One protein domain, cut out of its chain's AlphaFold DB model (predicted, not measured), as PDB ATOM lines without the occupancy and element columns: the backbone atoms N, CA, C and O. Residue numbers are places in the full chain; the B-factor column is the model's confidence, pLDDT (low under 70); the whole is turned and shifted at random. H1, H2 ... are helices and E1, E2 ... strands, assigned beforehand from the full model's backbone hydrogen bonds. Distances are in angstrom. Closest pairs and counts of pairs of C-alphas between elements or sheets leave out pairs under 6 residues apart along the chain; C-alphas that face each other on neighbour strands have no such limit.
ATOM      1  N   GLN A 490     149.261 154.668 178.060       55.28
ATOM      2  CA  GLN A 490     149.644 153.564 178.928       55.28
ATOM      3  C   GLN A 490     150.522 154.090 180.069       55.28
ATOM      4  O   GLN A 490     151.468 154.855 179.849       55.28
ATOM      5  N   TYR A 491     150.200 153.685 181.288       55.12
ATOM      6  CA  TYR A 491     150.891 154.077 182.499       55.12
ATOM      7  C   TYR A 491     152.178 153.251 182.655       55.12
ATOM      8  O   TYR A 491     152.145 152.060 182.942       55.12
ATOM      9  N   GLY A 492     153.327 153.891 182.415       51.00
ATOM     10  CA  GLY A 492     154.632 153.224 182.295       51.00
ATOM     11  C   GLY A 492     155.014 152.821 180.863       51.00
ATOM     12  O   GLY A 492     156.160 152.451 180.622       51.00
ATOM     13  N   GLY A 493     154.101 152.966 179.896       51.47
ATOM     14  CA  GLY A 493     154.332 152.607 178.491       51.47
ATOM     15  C   GLY A 493     154.300 151.098 178.209       51.47
ATOM     16  O   GLY A 493     154.223 150.271 179.114       51.47
ATOM     17  N   ASP A 494     154.348 150.731 176.925       50.41
ATOM     18  CA  ASP A 494     154.353 149.324 176.516       50.41
ATOM     19  C   ASP A 494     155.736 148.713 176.760       50.41
ATOM     20  O   ASP A 494     156.693 148.992 176.034       50.41
ATOM     21  N   ALA A 495     155.832 147.815 177.743       41.84
ATOM     22  CA  ALA A 495     157.053 147.071 178.053       41.84
ATOM     23  C   ALA A 495     157.604 146.244 176.865       41.84
ATOM     24  O   ALA A 495     158.756 145.806 176.909       41.84
ATOM     25  N   ARG A 496     156.812 146.027 175.800       45.50
ATOM     26  CA  ARG A 496     157.234 145.389 174.541       45.50
ATOM     27  C   ARG A 496     157.671 146.380 173.451       45.50
ATOM     28  O   ARG A 496     158.378 145.963 172.534       45.50
ATOM     29  N   GLN A 497     157.342 147.672 173.548       48.62
ATOM     30  CA  GLN A 497     157.741 148.711 172.585       48.62
ATOM     31  C   GLN A 497     158.586 149.807 173.250       48.62
ATOM     32  O   GLN A 497     158.094 150.833 173.710       48.62
ATOM     33  N   GLN A 498     159.906 149.604 173.204       39.16
ATOM     34  CA  GLN A 498     160.970 150.411 173.831       39.16
ATOM     35  C   GLN A 498     161.109 151.874 173.330       39.16
ATOM     36  O   GLN A 498     162.173 152.474 173.473       39.16
ATOM     37  N   THR A 499     160.108 152.455 172.662       45.75
ATOM     38  CA  THR A 499     160.275 153.662 171.829       45.75
ATOM     39  C   THR A 499     159.874 154.984 172.488       45.75
ATOM     40  O   THR A 499     160.368 156.024 172.053       45.75
ATOM     41  N   THR A 500     159.068 154.982 173.558       53.81
ATOM     42  CA  THR A 500     159.036 156.093 174.532       53.81
ATOM     43  C   THR A 500     158.817 155.565 175.944       53.81
ATOM     44  O   THR A 500     157.700 155.167 176.269       53.81
ATOM     45  N   GLU A 501     159.841 155.639 176.796       63.91
ATOM     46  CA  GLU A 501     159.671 155.541 178.249       63.91
ATOM     47  C   GLU A 501     158.751 156.689 178.699       63.91
ATOM     48  O   GLU A 501     159.088 157.869 178.567       63.91
ATOM     49  N   ILE A 502     157.544 156.352 179.158       71.88
ATOM     50  CA  ILE A 502     156.642 157.300 179.815       71.88
ATOM     51  C   ILE A 502     156.971 157.201 181.305       71.88
ATOM     52  O   ILE A 502     156.726 156.136 181.872       71.88
ATOM     53  N   PRO A 503     157.525 158.252 181.937       80.31
ATOM     54  CA  PRO A 503     157.951 158.161 183.324       80.31
ATOM     55  C   PRO A 503     156.759 157.863 184.231       80.31
ATOM     56  O   PRO A 503     155.691 158.479 184.111       80.31
ATOM     57  N   LEU A 504     156.967 156.920 185.141       86.12
ATOM     58  CA  LEU A 504     156.046 156.609 186.222       86.12
ATOM     59  C   LEU A 504     155.991 157.797 187.191       86.12
ATOM     60  O   LEU A 504     156.916 158.605 187.279       86.12
ATOM     61  N   ILE A 505     154.914 157.897 187.968       87.19
ATOM     62  CA  ILE A 505     154.790 158.927 189.006       87.19
ATOM     63  C   ILE A 505     155.899 158.761 190.058       87.19
ATOM     64  O   ILE A 505     156.429 159.764 190.523       87.19
ATOM     65  N   SER A 506     156.345 157.531 190.339       89.62
ATOM     66  CA  SER A 506     157.534 157.242 191.160       89.62
ATOM     67  C   SER A 506     158.821 157.929 190.693       89.62
ATOM     68  O   SER A 506     159.696 158.210 191.511       89.62
ATOM     69  N   ASP A 507     158.947 158.204 189.394       89.69
ATOM     70  CA  ASP A 507     160.188 158.707 188.797       89.69
ATOM     71  C   ASP A 507     160.328 160.222 189.006       89.69
ATOM     72  O   ASP A 507     161.439 160.753 189.007       89.69
ATOM     73  N   PHE A 508     159.203 160.919 189.214       90.81
ATOM     74  CA  PHE A 508     159.161 162.373 189.372       90.81
ATOM     75  C   PHE A 508     158.460 162.887 190.629       90.81
ATOM     76  O   PHE A 508     158.543 164.088 190.870       90.81
ATOM     77  N   LEU A 509     157.768 162.058 191.416       91.06
ATOM     78  CA  LEU A 509     157.019 162.468 192.606       91.06
ATOM     79  C   LEU A 509     157.322 161.536 193.787       91.06
ATOM     80  O   LEU A 509     156.899 160.383 193.822       91.06
ATOM     81  N   ASP A 510     157.987 162.076 194.808       92.88
ATOM     82  CA  ASP A 510     158.063 161.430 196.119       92.88
ATOM     83  C   ASP A 510     156.686 161.499 196.792       92.88
ATOM     84  O   ASP A 510     156.205 162.580 197.145       92.88
ATOM     85  N   CYS A 511     156.063 160.338 196.984       92.75
ATOM     86  CA  CYS A 511     154.737 160.209 197.576       92.75
ATOM     87  C   CYS A 511     154.699 160.251 199.113       92.75
ATOM     88  O   CYS A 511     153.611 160.410 199.668       92.75
ATOM     89  N   GLU A 512     155.841 160.181 199.810       93.06
ATOM     90  CA  GLU A 512     155.892 160.446 201.254       93.06
ATOM     91  C   GLU A 512     155.906 161.954 201.543       93.06
ATOM     92  O   GLU A 512     155.187 162.417 202.433       93.06
ATOM     93  N   SER A 513     156.689 162.743 200.790       93.50
ATOM     94  CA  SER A 513     156.757 164.204 200.989       93.50
ATOM     95  C   SER A 513     155.876 165.040 200.051       93.50
ATOM     96  O   SER A 513     155.736 166.245 200.283       93.50
ATOM     97  N   LEU A 514     155.254 164.414 199.043       91.19
ATOM     98  CA  LEU A 514     154.451 165.036 197.976       91.19
ATOM     99  C   LEU A 514     155.222 166.117 197.196       91.19
ATOM    100  O   LEU A 514     154.691 167.193 196.905       91.19
ATOM    101  N   LYS A 515     156.489 165.834 196.870       90.25
ATOM    102  CA  LYS A 515     157.400 166.754 196.170       90.25
ATOM    103  C   LYS A 515     157.892 166.185 194.855       90.25
ATOM    104  O   LYS A 515     158.194 164.998 194.760       90.25
ATOM    105  N   ILE A 516     158.058 167.069 193.875       88.06
ATOM    106  CA  ILE A 516     158.677 166.707 192.605       88.06
ATOM    107  C   ILE A 516     160.174 166.450 192.818       88.06
ATOM    108  O   ILE A 516     160.887 167.309 193.340       88.06
ATOM    109  N   THR A 517     160.626 165.265 192.416       92.81
ATOM    110  CA  THR A 517     162.021 164.803 192.470       92.81
ATOM    111  C   THR A 517     162.753 165.044 191.149       92.81
ATOM    112  O   THR A 517     163.911 165.462 191.174       92.81
ATOM    113  N   ASP A 518     162.076 164.867 190.009       90.12
ATOM    114  CA  ASP A 518     162.596 165.161 188.667       90.12
ATOM    115  C   ASP A 518     161.591 165.992 187.848       90.12
ATOM    116  O   ASP A 518     160.555 165.514 187.379       90.12
ATOM    117  N   PHE A 519     161.922 167.267 187.634       86.25
ATOM    118  CA  PHE A 519     161.108 168.192 186.842       86.25
ATOM    119  C   PHE A 519     161.061 167.852 185.343       86.25
ATOM    120  O   PHE A 519     160.112 168.243 184.665       86.25
ATOM    121  N   SER A 520     162.045 167.122 184.816       83.69
ATOM    122  CA  SER A 520     162.121 166.696 183.412       83.69
ATOM    123  C   SER A 520     161.139 165.561 183.143       83.69
ATOM    124  O   SER A 520     160.373 165.620 182.180       83.69
ATOM    125  N   ALA A 521     161.121 164.561 184.028       85.81
ATOM    126  CA  ALA A 521     160.169 163.457 183.987       85.81
ATOM    127  C   ALA A 521     158.730 163.957 184.234       85.81
ATOM    128  O   ALA A 521     157.833 163.648 183.448       85.81
ATOM    129  N   TRP A 522     158.523 164.852 185.207       85.00
ATOM    130  CA  TRP A 522     157.250 165.564 185.404       85.00
ATOM    131  C   TRP A 522     156.792 166.329 184.150       85.00
ATOM    132  O   TRP A 522     155.644 166.200 183.719       85.00
ATOM    133  N   ALA A 523     157.683 167.094 183.508       80.25
ATOM    134  CA  ALA A 523     157.357 167.845 182.295       80.25
ATOM    135  C   ALA A 523     157.149 166.952 181.056       80.25
ATOM    136  O   ALA A 523     156.479 167.363 180.105       80.25
ATOM    137  N   ALA A 524     157.692 165.729 181.040       79.19
ATOM    138  CA  ALA A 524     157.357 164.713 180.046       79.19
ATOM    139  C   ALA A 524     155.958 164.127 180.304       79.19
ATOM    140  O   ALA A 524     155.140 164.084 179.383       79.19
ATOM    141  N   TRP A 525     155.649 163.777 181.555       79.69
ATOM    142  CA  TRP A 525     154.340 163.275 181.981       79.69
ATOM    143  C   TRP A 525     153.211 164.285 181.701       79.69
ATOM    144  O   TRP A 525     152.199 163.941 181.094       79.69
ATOM    145  N   LEU A 526     153.425 165.576 181.993       74.31
ATOM    146  CA  LEU A 526     152.476 166.666 181.703       74.31
ATOM    147  C   LEU A 526     152.164 166.889 180.210       74.31
ATOM    148  O   LEU A 526     151.220 167.617 179.887       74.31
ATOM    149  N   LYS A 527     152.905 166.282 179.274       70.12
ATOM    150  CA  LYS A 527     152.540 166.287 177.842       70.12
ATOM    151  C   LYS A 527     151.429 165.283 177.535       70.12
ATOM    152  O   LYS A 527     150.663 165.510 176.600       70.12
ATOM    153  N   ARG A 528     151.335 164.218 178.337       66.75
ATOM    154  CA  ARG A 528     150.373 163.116 178.239       66.75
ATOM    155  C   ARG A 528     149.683 162.861 179.603       66.75
ATOM    156  O   ARG A 528     149.759 161.747 180.112       66.75
ATOM    157  N   PRO A 529     149.027 163.855 180.237       61.28
ATOM    158  CA  PRO A 529     148.436 163.654 181.550       61.28
ATOM    159  C   PRO A 529     147.035 163.019 181.405       61.28
ATOM    160  O   PRO A 529     146.167 163.615 180.761       61.28
ATOM    161  N   PRO A 530     146.760 161.850 182.014       57.50
ATOM    162  CA  PRO A 530     145.448 161.188 181.943       57.50
ATOM    163  C   PRO A 530     144.303 161.991 182.594       57.50
ATOM    164  O   PRO A 530     143.129 161.758 182.325       57.50
ATOM    165  N   VAL A 531     144.623 162.979 183.431       67.12
ATOM    166  CA  VAL A 531     143.656 163.948 183.968       67.12
ATOM    167  C   VAL A 531     144.171 165.339 183.664       67.12
ATOM    168  O   VAL A 531     145.332 165.623 183.955       67.12
ATOM    169  N   ASN A 532     143.327 166.217 183.119       72.38
ATOM    170  CA  ASN A 532     143.757 167.548 182.703       72.38
ATOM    171  C   ASN A 532     144.287 168.363 183.913       72.38
ATOM    172  O   ASN A 532     143.493 168.768 184.767       72.38
ATOM    173  N   PRO A 533     145.602 168.650 183.994       75.69
ATOM    174  CA  PRO A 533     146.222 169.268 185.168       75.69
ATOM    175  C   PRO A 533     145.774 170.727 185.355       75.69
ATOM    176  O   PRO A 533     145.824 171.257 186.467       75.69
ATOM    177  N   ARG A 534     145.223 171.352 184.300       76.19
ATOM    178  CA  ARG A 534     144.641 172.702 184.346       76.19
ATOM    179  C   ARG A 534     143.463 172.788 185.330       76.19
ATOM    180  O   ARG A 534     143.258 173.849 185.910       76.19
ATOM    181  N   LEU A 535     142.766 171.675 185.609       79.00
ATOM    182  CA  LEU A 535     141.719 171.596 186.643       79.00
ATOM    183  C   LEU A 535     142.261 171.858 188.065       79.00
ATOM    184  O   LEU A 535     141.515 172.308 188.932       79.00
ATOM    185  N   TRP A 536     143.562 171.656 188.290       84.19
ATOM    186  CA  TRP A 536     144.281 171.922 189.544       84.19
ATOM    187  C   TRP A 536     145.120 173.206 189.504       84.19
ATOM    188  O   TRP A 536     146.002 173.398 190.336       84.19
ATOM    189  N   GLY A 537     144.892 174.086 188.527       76.56
ATOM    190  CA  GLY A 537     145.658 175.327 188.381       76.56
ATOM    191  C   GLY A 537     147.016 175.156 187.700       76.56
ATOM    192  O   GLY A 537     147.640 176.153 187.352       76.56
ATOM    193  N   ILE A 538     147.454 173.921 187.442       76.69
ATOM    194  CA  ILE A 538     148.738 173.620 186.804       76.69
ATOM    195  C   ILE A 538     148.605 173.887 185.299       76.69
ATOM    196  O   ILE A 538     147.999 173.108 184.555       76.69
ATOM    197  N   GLN A 539     149.152 175.011 184.840       67.81
ATOM    198  CA  GLN A 539     149.233 175.310 183.414       67.81
ATOM    199  C   GLN A 539     150.354 174.505 182.754       67.81
ATOM    200  O   GLN A 539     151.487 174.451 183.225       67.81
ATOM    201  N   ARG A 540     150.019 173.919 181.603       63.50
ATOM    202  CA  ARG A 540     150.990 173.544 180.578       63.50
ATOM    203  C   ARG A 540     151.140 174.757 179.665       63.50
ATOM    204  O   ARG A 540     150.148 175.130 179.031       63.50
ATOM    205  N   ASP A 541     152.319 175.375 179.663       59.69
ATOM    206  CA  ASP A 541     152.748 176.222 178.552       59.69
ATOM    207  C   ASP A 541     153.088 175.276 177.392       59.69
ATOM    208  O   ASP A 541     153.926 174.383 177.508       59.69
ATOM    209  N   ASP A 542     152.359 175.421 176.291       52.72
ATOM    210  CA  ASP A 542     152.516 174.575 175.110       52.72
ATOM    211  C   ASP A 542     153.659 175.095 174.202       52.72
ATOM    212  O   ASP A 542     154.043 174.419 173.250       52.72
ATOM    213  N   SER A 543     154.225 176.272 174.514       46.91
ATOM    214  CA  SER A 543     155.337 176.919 173.802       46.91
ATOM    215  C   SER A 543     156.700 176.781 174.500       46.91
ATOM    216  O   SER A 543     157.719 176.696 173.815       46.91
ATOM    217  N   ASN A 544     156.742 176.679 175.836       42.19
ATOM    218  CA  ASN A 544     157.955 176.383 176.609       42.19
ATOM    219  C   ASN A 544     157.695 175.269 177.630       42.19
ATOM    220  O   ASN A 544     156.679 175.252 178.308       42.19
ATOM    221  N   ILE A 545     158.670 174.378 177.829       40.28
ATOM    222  CA  ILE A 545     158.542 173.169 178.675       40.28
ATOM    223  C   ILE A 545     158.455 173.496 180.194       40.28
ATOM    224  O   ILE A 545     158.321 172.605 181.031       40.28
ATOM    225  N   ASN A 546     158.478 174.778 180.569       39.28
ATOM    226  CA  ASN A 546     158.417 175.249 181.951       39.28
ATOM    227  C   ASN A 546     156.992 175.153 182.520       39.28
ATOM    228  O   ASN A 546     156.239 176.125 182.518       39.28
ATOM    229  N   ALA A 547     156.644 173.991 183.072       45.56
ATOM    230  CA  ALA A 547     155.448 173.818 183.889       45.56
ATOM    231  C   ALA A 547     155.580 174.575 185.226       45.56
ATOM    232  O   ALA A 547     156.011 174.015 186.238       45.56
ATOM    233  N   THR A 548     155.216 175.857 185.238       48.53
ATOM    234  CA  THR A 548     155.135 176.657 186.461       48.53
ATOM    235  C   THR A 548     153.998 176.155 187.344       48.53
ATOM    236  O   THR A 548     152.822 176.407 187.091       48.53
ATOM    237  N   ILE A 549     154.359 175.485 188.439       48.66
ATOM    238  CA  ILE A 549     153.522 175.459 189.639       48.66
ATOM    239  C   ILE A 549     153.681 176.842 190.278       48.66
ATOM    240  O   ILE A 549     154.792 177.178 190.691       48.66
ATOM    241  N   PRO A 550     152.631 177.673 190.347       48.97
ATOM    242  CA  PRO A 550     152.767 179.002 190.910       48.97
ATOM    243  C   PRO A 550     152.764 178.921 192.443       48.97
ATOM    244  O   PRO A 550     151.708 178.992 193.070       48.97
ATOM    245  N   GLU A 551     153.951 178.823 193.058       43.84
ATOM    246  CA  GLU A 551     154.125 178.977 194.519       43.84
ATOM    247  C   GLU A 551     153.523 180.304 195.034       43.84
ATOM    248  O   GLU A 551     153.103 180.407 196.185       43.84
ATOM    249  N   GLU A 552     153.407 181.302 194.153       41.34
ATOM    250  CA  GLU A 552     152.861 182.633 194.425       41.34
ATOM    251  C   GLU A 552     151.332 182.749 194.210       41.34
ATOM    252  O   GLU A 552     150.735 183.752 194.598       41.34
ATOM    253  N   ALA A 553     150.643 181.726 193.674       40.34
ATOM    254  CA  ALA A 553     149.179 181.761 193.480       40.34
ATOM    255  C   ALA A 553     148.366 181.659 194.787       40.34
ATOM    256  O   ALA A 553     147.139 181.711 194.763       40.34
ATOM    257  N   ALA A 554     149.031 181.555 195.941       38.19
ATOM    258  CA  ALA A 554     148.402 181.661 197.258       38.19
ATOM    259  C   ALA A 554     148.031 183.113 197.656       38.19
ATOM    260  O   ALA A 554     147.585 183.342 198.782       38.19
ATOM    261  N   LEU A 555     148.210 184.099 196.765       34.66
ATOM    262  CA  LEU A 555     147.779 185.486 196.970       34.66
ATOM    263  C   LEU A 555     146.239 185.614 196.960       34.66
ATOM    264  O   LEU A 555     145.613 185.363 195.926       34.66
ATOM    265  N   PRO A 556     145.601 186.073 198.058       37.50
ATOM    266  CA  PRO A 556     144.152 186.251 198.099       37.50
ATOM    267  C   PRO A 556     143.676 187.277 197.063       37.50
ATOM    268  O   PRO A 556     144.016 188.456 197.146       37.50
ATOM    269  N   GLY A 557     142.854 186.832 196.111       42.12
ATOM    270  CA  GLY A 557     142.230 187.694 195.101       42.12
ATOM    271  C   GLY A 557     142.843 187.630 193.700       42.12
ATOM    272  O   GLY A 557     142.260 188.212 192.788       42.12
ATOM    273  N   PHE A 558     143.939 186.894 193.483       37.12
ATOM    274  CA  PHE A 558     144.256 186.448 192.124       37.12
ATOM    275  C   PHE A 558     143.291 185.321 191.724       37.12
ATOM    276  O   PHE A 558     143.079 184.400 192.519       37.12
ATOM    277  N   PRO A 559     142.685 185.362 190.523       47.16
ATOM    278  CA  PRO A 559     141.949 184.215 190.020       47.16
ATOM    279  C   PRO A 559     142.925 183.053 189.807       47.16
ATOM    280  O   PRO A 559     144.039 183.248 189.312       47.16
ATOM    281  N   GLY A 560     142.484 181.839 190.141       54.66
ATOM    282  CA  GLY A 560     143.147 180.625 189.671       54.66
ATOM    283  C   GLY A 560     143.222 180.609 188.142       54.66
ATOM    284  O   GLY A 560     142.513 181.362 187.465       54.66
ATOM    285  N   THR A 561     144.075 179.755 187.572       65.75
ATOM    286  CA  THR A 561     144.187 179.691 186.103       65.75
ATOM    287  C   THR A 561     142.825 179.345 185.491       65.75
ATOM    288  O   THR A 561     142.005 178.710 186.143       65.75
ATOM    289  N   ILE A 562     142.543 179.788 184.259       67.19
ATOM    290  CA  ILE A 562     141.176 179.850 183.689       67.19
ATOM    291  C   ILE A 562     140.340 178.568 183.901       67.19
ATOM    292  O   ILE A 562     139.140 178.661 184.164       67.19
ATOM    293  N   GLY A 563     140.976 177.391 183.827       74.12
ATOM    294  CA  GLY A 563     140.346 176.078 184.012       74.12
ATOM    295  C   GLY A 563     140.383 175.484 185.428       74.12
ATOM    296  O   GLY A 563     139.914 174.364 185.608       74.12
ATOM    297  N   GLN A 564     140.942 176.174 186.424       85.69
ATOM    298  CA  GLN A 564     141.133 175.654 187.776       85.69
ATOM    299  C   GLN A 564     139.805 175.517 188.518       85.69
ATOM    300  O   GLN A 564     139.109 176.502 188.744       85.69
ATOM    301  N   ILE A 565     139.492 174.300 188.948       87.81
ATOM    302  CA  ILE A 565     138.326 173.962 189.775       87.81
ATOM    303  C   ILE A 565     138.730 173.359 191.126       87.81
ATOM    304  O   ILE A 565     137.901 173.293 192.030       87.81
ATOM    305  N   PHE A 566     140.002 172.982 191.306       91.81
ATOM    306  CA  PHE A 566     140.529 172.378 192.530       91.81
ATOM    307  C   PHE A 566     141.786 173.060 193.082       91.81
ATOM    308  O   PHE A 566     142.558 173.716 192.385       91.81
ATOM    309  N   GLU A 567     141.994 172.850 194.379       90.19
ATOM    310  CA  GLU A 567     143.210 173.165 195.134       90.19
ATOM    311  C   GLU A 567     144.435 172.421 194.565       90.19
ATOM    312  O   GLU A 567     144.401 171.185 194.565       90.19
ATOM    313  N   PRO A 568     145.537 173.087 194.149       86.56
ATOM    314  CA  PRO A 568     146.652 172.430 193.446       86.56
ATOM    315  C   PRO A 568     147.268 171.272 194.242       86.56
ATOM    316  O   PRO A 568     147.499 170.181 193.726       86.56
ATOM    317  N   ARG A 569     147.403 171.479 195.557       87.56
ATOM    318  CA  ARG A 569     147.838 170.497 196.568       87.56
ATOM    319  C   ARG A 569     147.019 169.199 196.628       87.56
ATOM    320  O   ARG A 569     147.467 168.243 197.251       87.56
ATOM    321  N   SER A 570     145.831 169.148 196.022       91.06
ATOM    322  CA  SER A 570     145.025 167.921 195.933       91.06
ATOM    323  C   SER A 570     145.394 167.020 194.745       91.06
ATOM    324  O   SER A 570     144.927 165.884 194.697       91.06
ATOM    325  N   TYR A 571     146.257 167.477 193.827       88.81
ATOM    326  CA  TYR A 571     146.682 166.687 192.667       88.81
ATOM    327  C   TYR A 571     147.683 165.587 193.038       88.81
ATOM    328  O   TYR A 571     147.459 164.423 192.727       88.81
ATOM    329  N   PHE A 572     148.757 165.915 193.761       90.38
ATOM    330  CA  PHE A 572     149.800 164.939 194.104       90.38
ATOM    331  C   PHE A 572     149.296 163.744 194.944       90.38
ATOM    332  O   PHE A 572     149.632 162.618 194.588       90.38
ATOM    333  N   PRO A 573     148.413 163.906 195.954       93.25
ATOM    334  CA  PRO A 573     147.782 162.764 196.626       93.25
ATOM    335  C   PRO A 573     146.941 161.875 195.697       93.25
ATOM    336  O   PRO A 573     146.801 160.682 195.954       93.25
ATOM    337  N   LEU A 574     146.363 162.443 194.633       90.69
ATOM    338  CA  LEU A 574     145.601 161.697 193.631       90.69
ATOM    339  C   LEU A 574     146.547 160.917 192.706       90.69
ATOM    340  O   LEU A 574     146.308 159.738 192.470       90.69
ATOM    341  N   LEU A 575     147.647 161.538 192.267       88.75
ATOM    342  CA  LEU A 575     148.716 160.891 191.496       88.75
ATOM    343  C   LEU A 575     149.350 159.719 192.260       88.75
ATOM    344  O   LEU A 575     149.482 158.627 191.716       88.75
ATOM    345  N   CYS A 576     149.661 159.899 193.543       93.00
ATOM    346  CA  CYS A 576     150.236 158.836 194.366       93.00
ATOM    347  C   CYS A 576     149.327 157.606 194.502       93.00
ATOM    348  O   CYS A 576     149.832 156.489 194.573       93.00
ATOM    349  N   LYS A 577     148.000 157.781 194.447       92.50
ATOM    350  CA  LYS A 577     147.061 156.653 194.373       92.50
ATOM    351  C   LYS A 577     147.101 155.913 193.036       92.50
ATOM    352  O   LYS A 577     146.905 154.705 193.032       92.50
ATOM    353  N   VAL A 578     147.376 156.603 191.924       89.06
ATOM    354  CA  VAL A 578     147.583 155.954 190.615       89.06
ATOM    355  C   VAL A 578     148.811 155.042 190.680       89.06
ATOM    356  O   VAL A 578     148.708 153.875 190.315       89.06
ATOM    357  N   GLN A 579     149.928 155.546 191.223       89.12
ATOM    358  CA  GLN A 579     151.151 154.762 191.436       89.12
ATOM    359  C   GLN A 579     150.899 153.567 192.367       89.12
ATOM    360  O   GLN A 579     151.141 152.433 191.971       89.12
ATOM    361  N   GLU A 580     150.316 153.797 193.549       91.88
ATOM    362  CA  GLU A 580     149.946 152.737 194.499       91.88
ATOM    363  C   GLU A 580     149.065 151.667 193.830       91.88
ATOM    364  O   GLU A 580     149.281 150.468 194.010       91.88
ATOM    365  N   SER A 581     148.080 152.071 193.024       90.31
ATOM    366  CA  SER A 581     147.177 151.139 192.346       90.31
ATOM    367  C   SER A 581     147.848 150.347 191.217       90.31
ATOM    368  O   SER A 581     147.415 149.226 190.946       90.31
ATOM    369  N   PHE A 582     148.883 150.904 190.581       86.69
ATOM    370  CA  PHE A 582     149.716 150.235 189.577       86.69
ATOM    371  C   PHE A 582     150.703 149.251 190.218       86.69
ATOM    372  O   PHE A 582     150.743 148.087 189.825       86.69
ATOM    373  N   ASP A 583     151.411 149.667 191.273       86.25
ATOM    374  CA  ASP A 583     152.381 148.832 192.002       86.25
ATOM    375  C   ASP A 583     151.731 147.582 192.625       86.25
ATOM    376  O   ASP A 583     152.363 146.535 192.769       86.25
ATOM    377  N   ASN A 584     150.437 147.665 192.958       87.38
ATOM    378  CA  ASN A 584     149.633 146.534 193.427       87.38
ATOM    379  C   ASN A 584     149.234 145.528 192.318       87.38
ATOM    380  O   ASN A 584     148.622 144.504 192.627       87.38
ATOM    381  N   GLY A 585     149.535 145.793 191.038       80.94
ATOM    382  CA  GLY A 585     149.260 144.894 189.904       80.94
ATOM    383  C   GLY A 585     147.773 144.656 189.592       80.94
ATOM    384  O   GLY A 585     147.431 143.703 188.886       80.94
ATOM    385  N   GLY A 586     146.886 145.482 190.153       84.12
ATOM    386  CA  GLY A 586     145.442 145.453 189.916       84.12
ATOM    387  C   GLY A 586     145.007 146.433 188.819       84.12
ATOM    388  O   GLY A 586     145.841 146.918 188.058       84.12
ATOM    389  N   PRO A 587     143.708 146.767 188.736       89.38
ATOM    390  CA  PRO A 587     143.244 147.857 187.883       89.38
ATOM    391  C   PRO A 587     143.798 149.186 188.393       89.38
ATOM    392  O   PRO A 587     143.639 149.503 189.577       89.38
ATOM    393  N   VAL A 588     144.417 149.966 187.509       89.25
ATOM    394  CA  VAL A 588     144.985 151.275 187.847       89.25
ATOM    395  C   VAL A 588     143.854 152.282 188.053       89.25
ATOM    396  O   VAL A 588     143.022 152.498 187.170       89.25
ATOM    397  N   ARG A 589     143.801 152.904 189.236       92.25
ATOM    398  CA  ARG A 589     142.751 153.861 189.613       92.25
ATOM    399  C   ARG A 589     143.211 154.865 190.656       92.25
ATOM    400  O   ARG A 589     144.204 154.654 191.343       92.25
ATOM    401  N   ALA A 590     142.427 155.923 190.838       92.19
ATOM    402  CA  ALA A 590     142.559 156.814 191.983       92.19
ATOM    403  C   ALA A 590     141.187 157.308 192.455       92.19
ATOM    404  O   ALA A 590     140.427 157.896 191.684       92.19
ATOM    405  N   SER A 591     140.884 157.087 193.737       93.88
ATOM    406  CA  SER A 591     139.657 157.548 194.393       93.88
ATOM    407  C   SER A 591     139.933 158.668 195.404       93.88
ATOM    408  O   SER A 591     140.836 158.566 196.241       93.88
ATOM    409  N   ALA A 592     139.160 159.754 195.363       94.88
ATOM    410  CA  ALA A 592     139.311 160.894 196.274       94.88
ATOM    411  C   ALA A 592     137.977 161.599 196.556       94.88
ATOM    412  O   ALA A 592     137.031 161.497 195.788       94.88
ATOM    413  N   THR A 593     137.903 162.370 197.645       96.25
ATOM    414  CA  THR A 593     136.886 163.426 197.789       96.25
ATOM    415  C   THR A 593     137.578 164.766 197.612       96.25
ATOM    416  O   THR A 593     138.360 165.174 198.470       96.25
ATOM    417  N   LEU A 594     137.305 165.436 196.497       95.19
ATOM    418  CA  LEU A 594     137.833 166.760 196.199       95.19
ATOM    419  C   LEU A 594     136.854 167.836 196.685       95.19
ATOM    420  O   LEU A 594     135.680 167.565 196.945       95.19
ATOM    421  N   THR A 595     137.348 169.058 196.862       95.88
ATOM    422  CA  THR A 595     136.546 170.230 197.243       95.88
ATOM    423  C   THR A 595     136.863 171.360 196.276       95.88
ATOM    424  O   THR A 595     138.042 171.645 196.056       95.88
ATOM    425  N   THR A 596     135.841 171.968 195.678       93.94
ATOM    426  CA  THR A 596     136.022 172.993 194.645       93.94
ATOM    427  C   THR A 596     136.616 174.288 195.193       93.94
ATOM    428  O   THR A 596     136.326 174.700 196.321       93.94
ATOM    429  N   VAL A 597     137.399 174.968 194.355       92.12
ATOM    430  CA  VAL A 597     137.649 176.412 194.473       92.12
ATOM    431  C   VAL A 597     136.672 177.175 193.575       92.12
ATOM    432  O   VAL A 597     136.073 176.594 192.672       92.12
ATOM    433  N   GLN A 598     136.506 178.476 193.814       87.00
ATOM    434  CA  GLN A 598     135.630 179.312 192.994       87.00
ATOM    435  C   GLN A 598     136.183 179.415 191.564       87.00
ATOM    436  O   GLN A 598     137.274 179.951 191.371       87.00
ATOM    437  N   ASN A 599     135.406 178.996 190.564       81.31
ATOM    438  CA  ASN A 599     135.701 179.262 189.158       81.31
ATOM    439  C   ASN A 599     134.533 180.017 188.514       81.31
ATOM    440  O   ASN A 599     133.501 179.437 188.180       81.31
ATOM    441  N   ILE A 600     134.709 181.326 188.323       73.19
ATOM    442  CA  ILE A 600     133.689 182.189 187.712       73.19
ATOM    443  C   ILE A 600     133.491 181.925 186.213       73.19
ATOM    444  O   ILE A 600     132.392 182.132 185.716       73.19
ATOM    445  N   ASN A 601     134.501 181.414 185.499       67.75
ATOM    446  CA  ASN A 601     134.409 181.128 184.059       67.75
ATOM    447  C   ASN A 601     133.479 179.940 183.771       67.75
ATOM    448  O   ASN A 601     132.834 179.893 182.728       67.75
ATOM    449  N   PHE A 602     133.407 178.998 184.713       72.31
ATOM    450  CA  PHE A 602     132.536 177.825 184.666       72.31
ATOM    451  C   PHE A 602     131.307 177.939 185.582       72.31
ATOM    452  O   PHE A 602     130.514 177.004 185.649       72.31
ATOM    453  N   GLY A 603     131.132 179.045 186.314       75.50
ATOM    454  CA  GLY A 603     130.041 179.195 187.285       75.50
ATOM    455  C   GLY A 603     130.083 178.186 188.445       75.50
ATOM    456  O   GLY A 603     129.040 177.858 189.001       75.50
ATOM    457  N   ILE A 604     131.268 177.672 188.795       82.12
ATOM    458  CA  ILE A 604     131.455 176.691 189.874       82.12
ATOM    459  C   ILE A 604     131.731 177.427 191.186       82.12
ATOM    460  O   ILE A 604     132.708 178.174 191.306       82.12
ATOM    461  N   GLU A 605     130.870 177.197 192.176       86.19
ATOM    462  CA  GLU A 605     131.003 177.727 193.535       86.19
ATOM    463  C   GLU A 605     132.105 177.001 194.324       86.19
ATOM    464  O   GLU A 605     132.331 175.799 194.155       86.19
ATOM    465  N   ALA A 606     132.788 177.718 195.220       91.75
ATOM    466  CA  ALA A 606     133.751 177.117 196.144       91.75
ATOM    467  C   ALA A 606     133.073 176.232 197.208       91.75
ATOM    468  O   ALA A 606     132.005 176.553 197.724       91.75
ATOM    469  N   GLY A 607     133.745 175.156 197.623       94.44
ATOM    470  CA  GLY A 607     133.317 174.321 198.752       94.44
ATOM    471  C   GLY A 607     132.392 173.146 198.409       94.44
ATOM    472  O   GLY A 607     132.122 172.330 199.296       94.44
ATOM    473  N   GLN A 608     131.962 172.994 197.151       93.62
ATOM    474  CA  GLN A 608     131.269 171.790 196.682       93.62
ATOM    475  C   GLN A 608     132.196 170.581 196.839       93.62
ATOM    476  O   GLN A 608     133.356 170.609 196.424       93.62
ATOM    477  N   LYS A 609     131.689 169.507 197.450       95.38
ATOM    478  CA  LYS A 609     132.436 168.262 197.659       95.38
ATOM    479  C   LYS A 609     131.988 167.212 196.663       95.38
ATOM    480  O   LYS A 609     130.819 166.837 196.668       95.38
ATOM    481  N   ILE A 610     132.933 166.705 195.879       95.12
ATOM    482  CA  ILE A 610     132.688 165.661 194.887       95.12
ATOM    483  C   ILE A 610     133.605 164.466 195.147       95.12
ATOM    484  O   ILE A 610     134.810 164.611 195.362       95.12
ATOM    485  N   ARG A 611     133.015 163.273 195.166       96.50
ATOM    486  CA  ARG A 611     133.728 161.998 195.150       96.50
ATOM    487  C   ARG A 611     134.155 161.743 193.712       96.50
ATOM    488  O   ARG A 611     133.342 161.837 192.801       96.50
ATOM    489  N   VAL A 612     135.428 161.465 193.508       93.69
ATOM    490  CA  VAL A 612     136.021 161.222 192.198       93.69
ATOM    491  C   VAL A 612     136.565 159.810 192.195       93.69
ATOM    492  O   VAL A 612     137.335 159.462 193.090       93.69
ATOM    493  N   LEU A 613     136.190 159.033 191.186       94.06
ATOM    494  CA  LEU A 613     136.870 157.801 190.813       94.06
ATOM    495  C   LEU A 613     137.448 157.993 189.413       94.06
ATOM    496  O   LEU A 613     136.713 158.221 188.456       94.06
ATOM    497  N   LEU A 614     138.768 157.921 189.303       89.81
ATOM    498  CA  LEU A 614     139.472 157.869 188.030       89.81
ATOM    499  C   LEU A 614     139.854 156.419 187.755       89.81
ATOM    500  O   LEU A 614     140.514 155.811 188.597       89.81
ATOM    501  N   VAL A 615     139.456 155.893 186.601       87.56
ATOM    502  CA  VAL A 615     139.878 154.584 186.092       87.56
ATOM    503  C   VAL A 615     140.827 154.819 184.925       87.56
ATOM    504  O   VAL A 615     140.506 155.574 184.007       87.56
ATOM    505  N   PHE A 616     141.992 154.180 184.969       82.38
ATOM    506  CA  PHE A 616     143.012 154.278 183.933       82.38
ATOM    507  C   PHE A 616     143.055 152.959 183.162       82.38
ATOM    508  O   PHE A 616     142.835 151.881 183.709       82.38
ATOM    509  N   GLU A 617     143.310 153.067 181.867       77.94
ATOM    510  CA  GLU A 617     143.377 151.944 180.941       77.94
ATOM    511  C   GLU A 617     144.818 151.441 180.875       77.94
ATOM    512  O   GLU A 617     145.675 152.099 180.292       77.94
ATOM    513  N   GLU A 618     145.068 150.284 181.486       79.81
ATOM    514  CA  GLU A 618     146.392 149.667 181.587       79.81
ATOM    515  C   GLU A 618     146.335 148.183 181.192       79.81
ATOM    516  O   GLU A 618     145.254 147.607 181.070       79.81
TER     517      GLU A 618
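This is residues 490 to 618 of the 723 residues of the protein "Hypothetical protein" of Symbiodinium sp. CCMP2592 (UniProt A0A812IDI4). There is little regular structure: a hairpin of two antiparallel strands, E1 and E2, has the long helix H4 packed along E1, H1 on H4's other side, H2 on H1, H3 at H4's beginning, and long loops. The 129 printed residues run H1 H2 H3 H4 E1 E2, mixed in class, with only 45 in named elements. The whole is compact, radius of gyration of the C-alphas 15.3 A, spanning 48 by 33 by 26 A.

Find C-alpha 589 at (142.751, 153.861, 189.613); there E1, residues 589 to 595, starts its 19.1 A. E2, residues 609 to 615, 19.4 A, ends at (139.878, 154.584, 186.092). H4, residues 568 to 583, runs 24.3 A; H1 is 505 to 508, H2 519 to 525, H3 533 to 536.

Between E1 and E2, see N 592 and O 612, 2.9 A. The closest C-alphas of H4 and E1 are Lys 577 and Ala 590, 5.1 A. H4 touches H1 (Gln 579 and Ile 505, closest C-alphas, 6.0 A) with residues 575 to 579 alone, and H3 (Pro 568 and Trp 536, 4.6 A) with 568 to 571 alone. H1 touches H2, closest C-alphas Phe 508 and Trp 522, 5.4 A. O i to N i+4 pairs are within hydrogen-bond range throughout H2, 9 of 12 in H4; H1 and H3 are too short.

C-alphas 496 and 557 are farthest apart, 49.4 A. The printed part has no cut; links H3 to H4 and E1 to E2 are long. Look for pLDDT under 70 at 490 to 501, 528 to 531, 539 to 562 and 601.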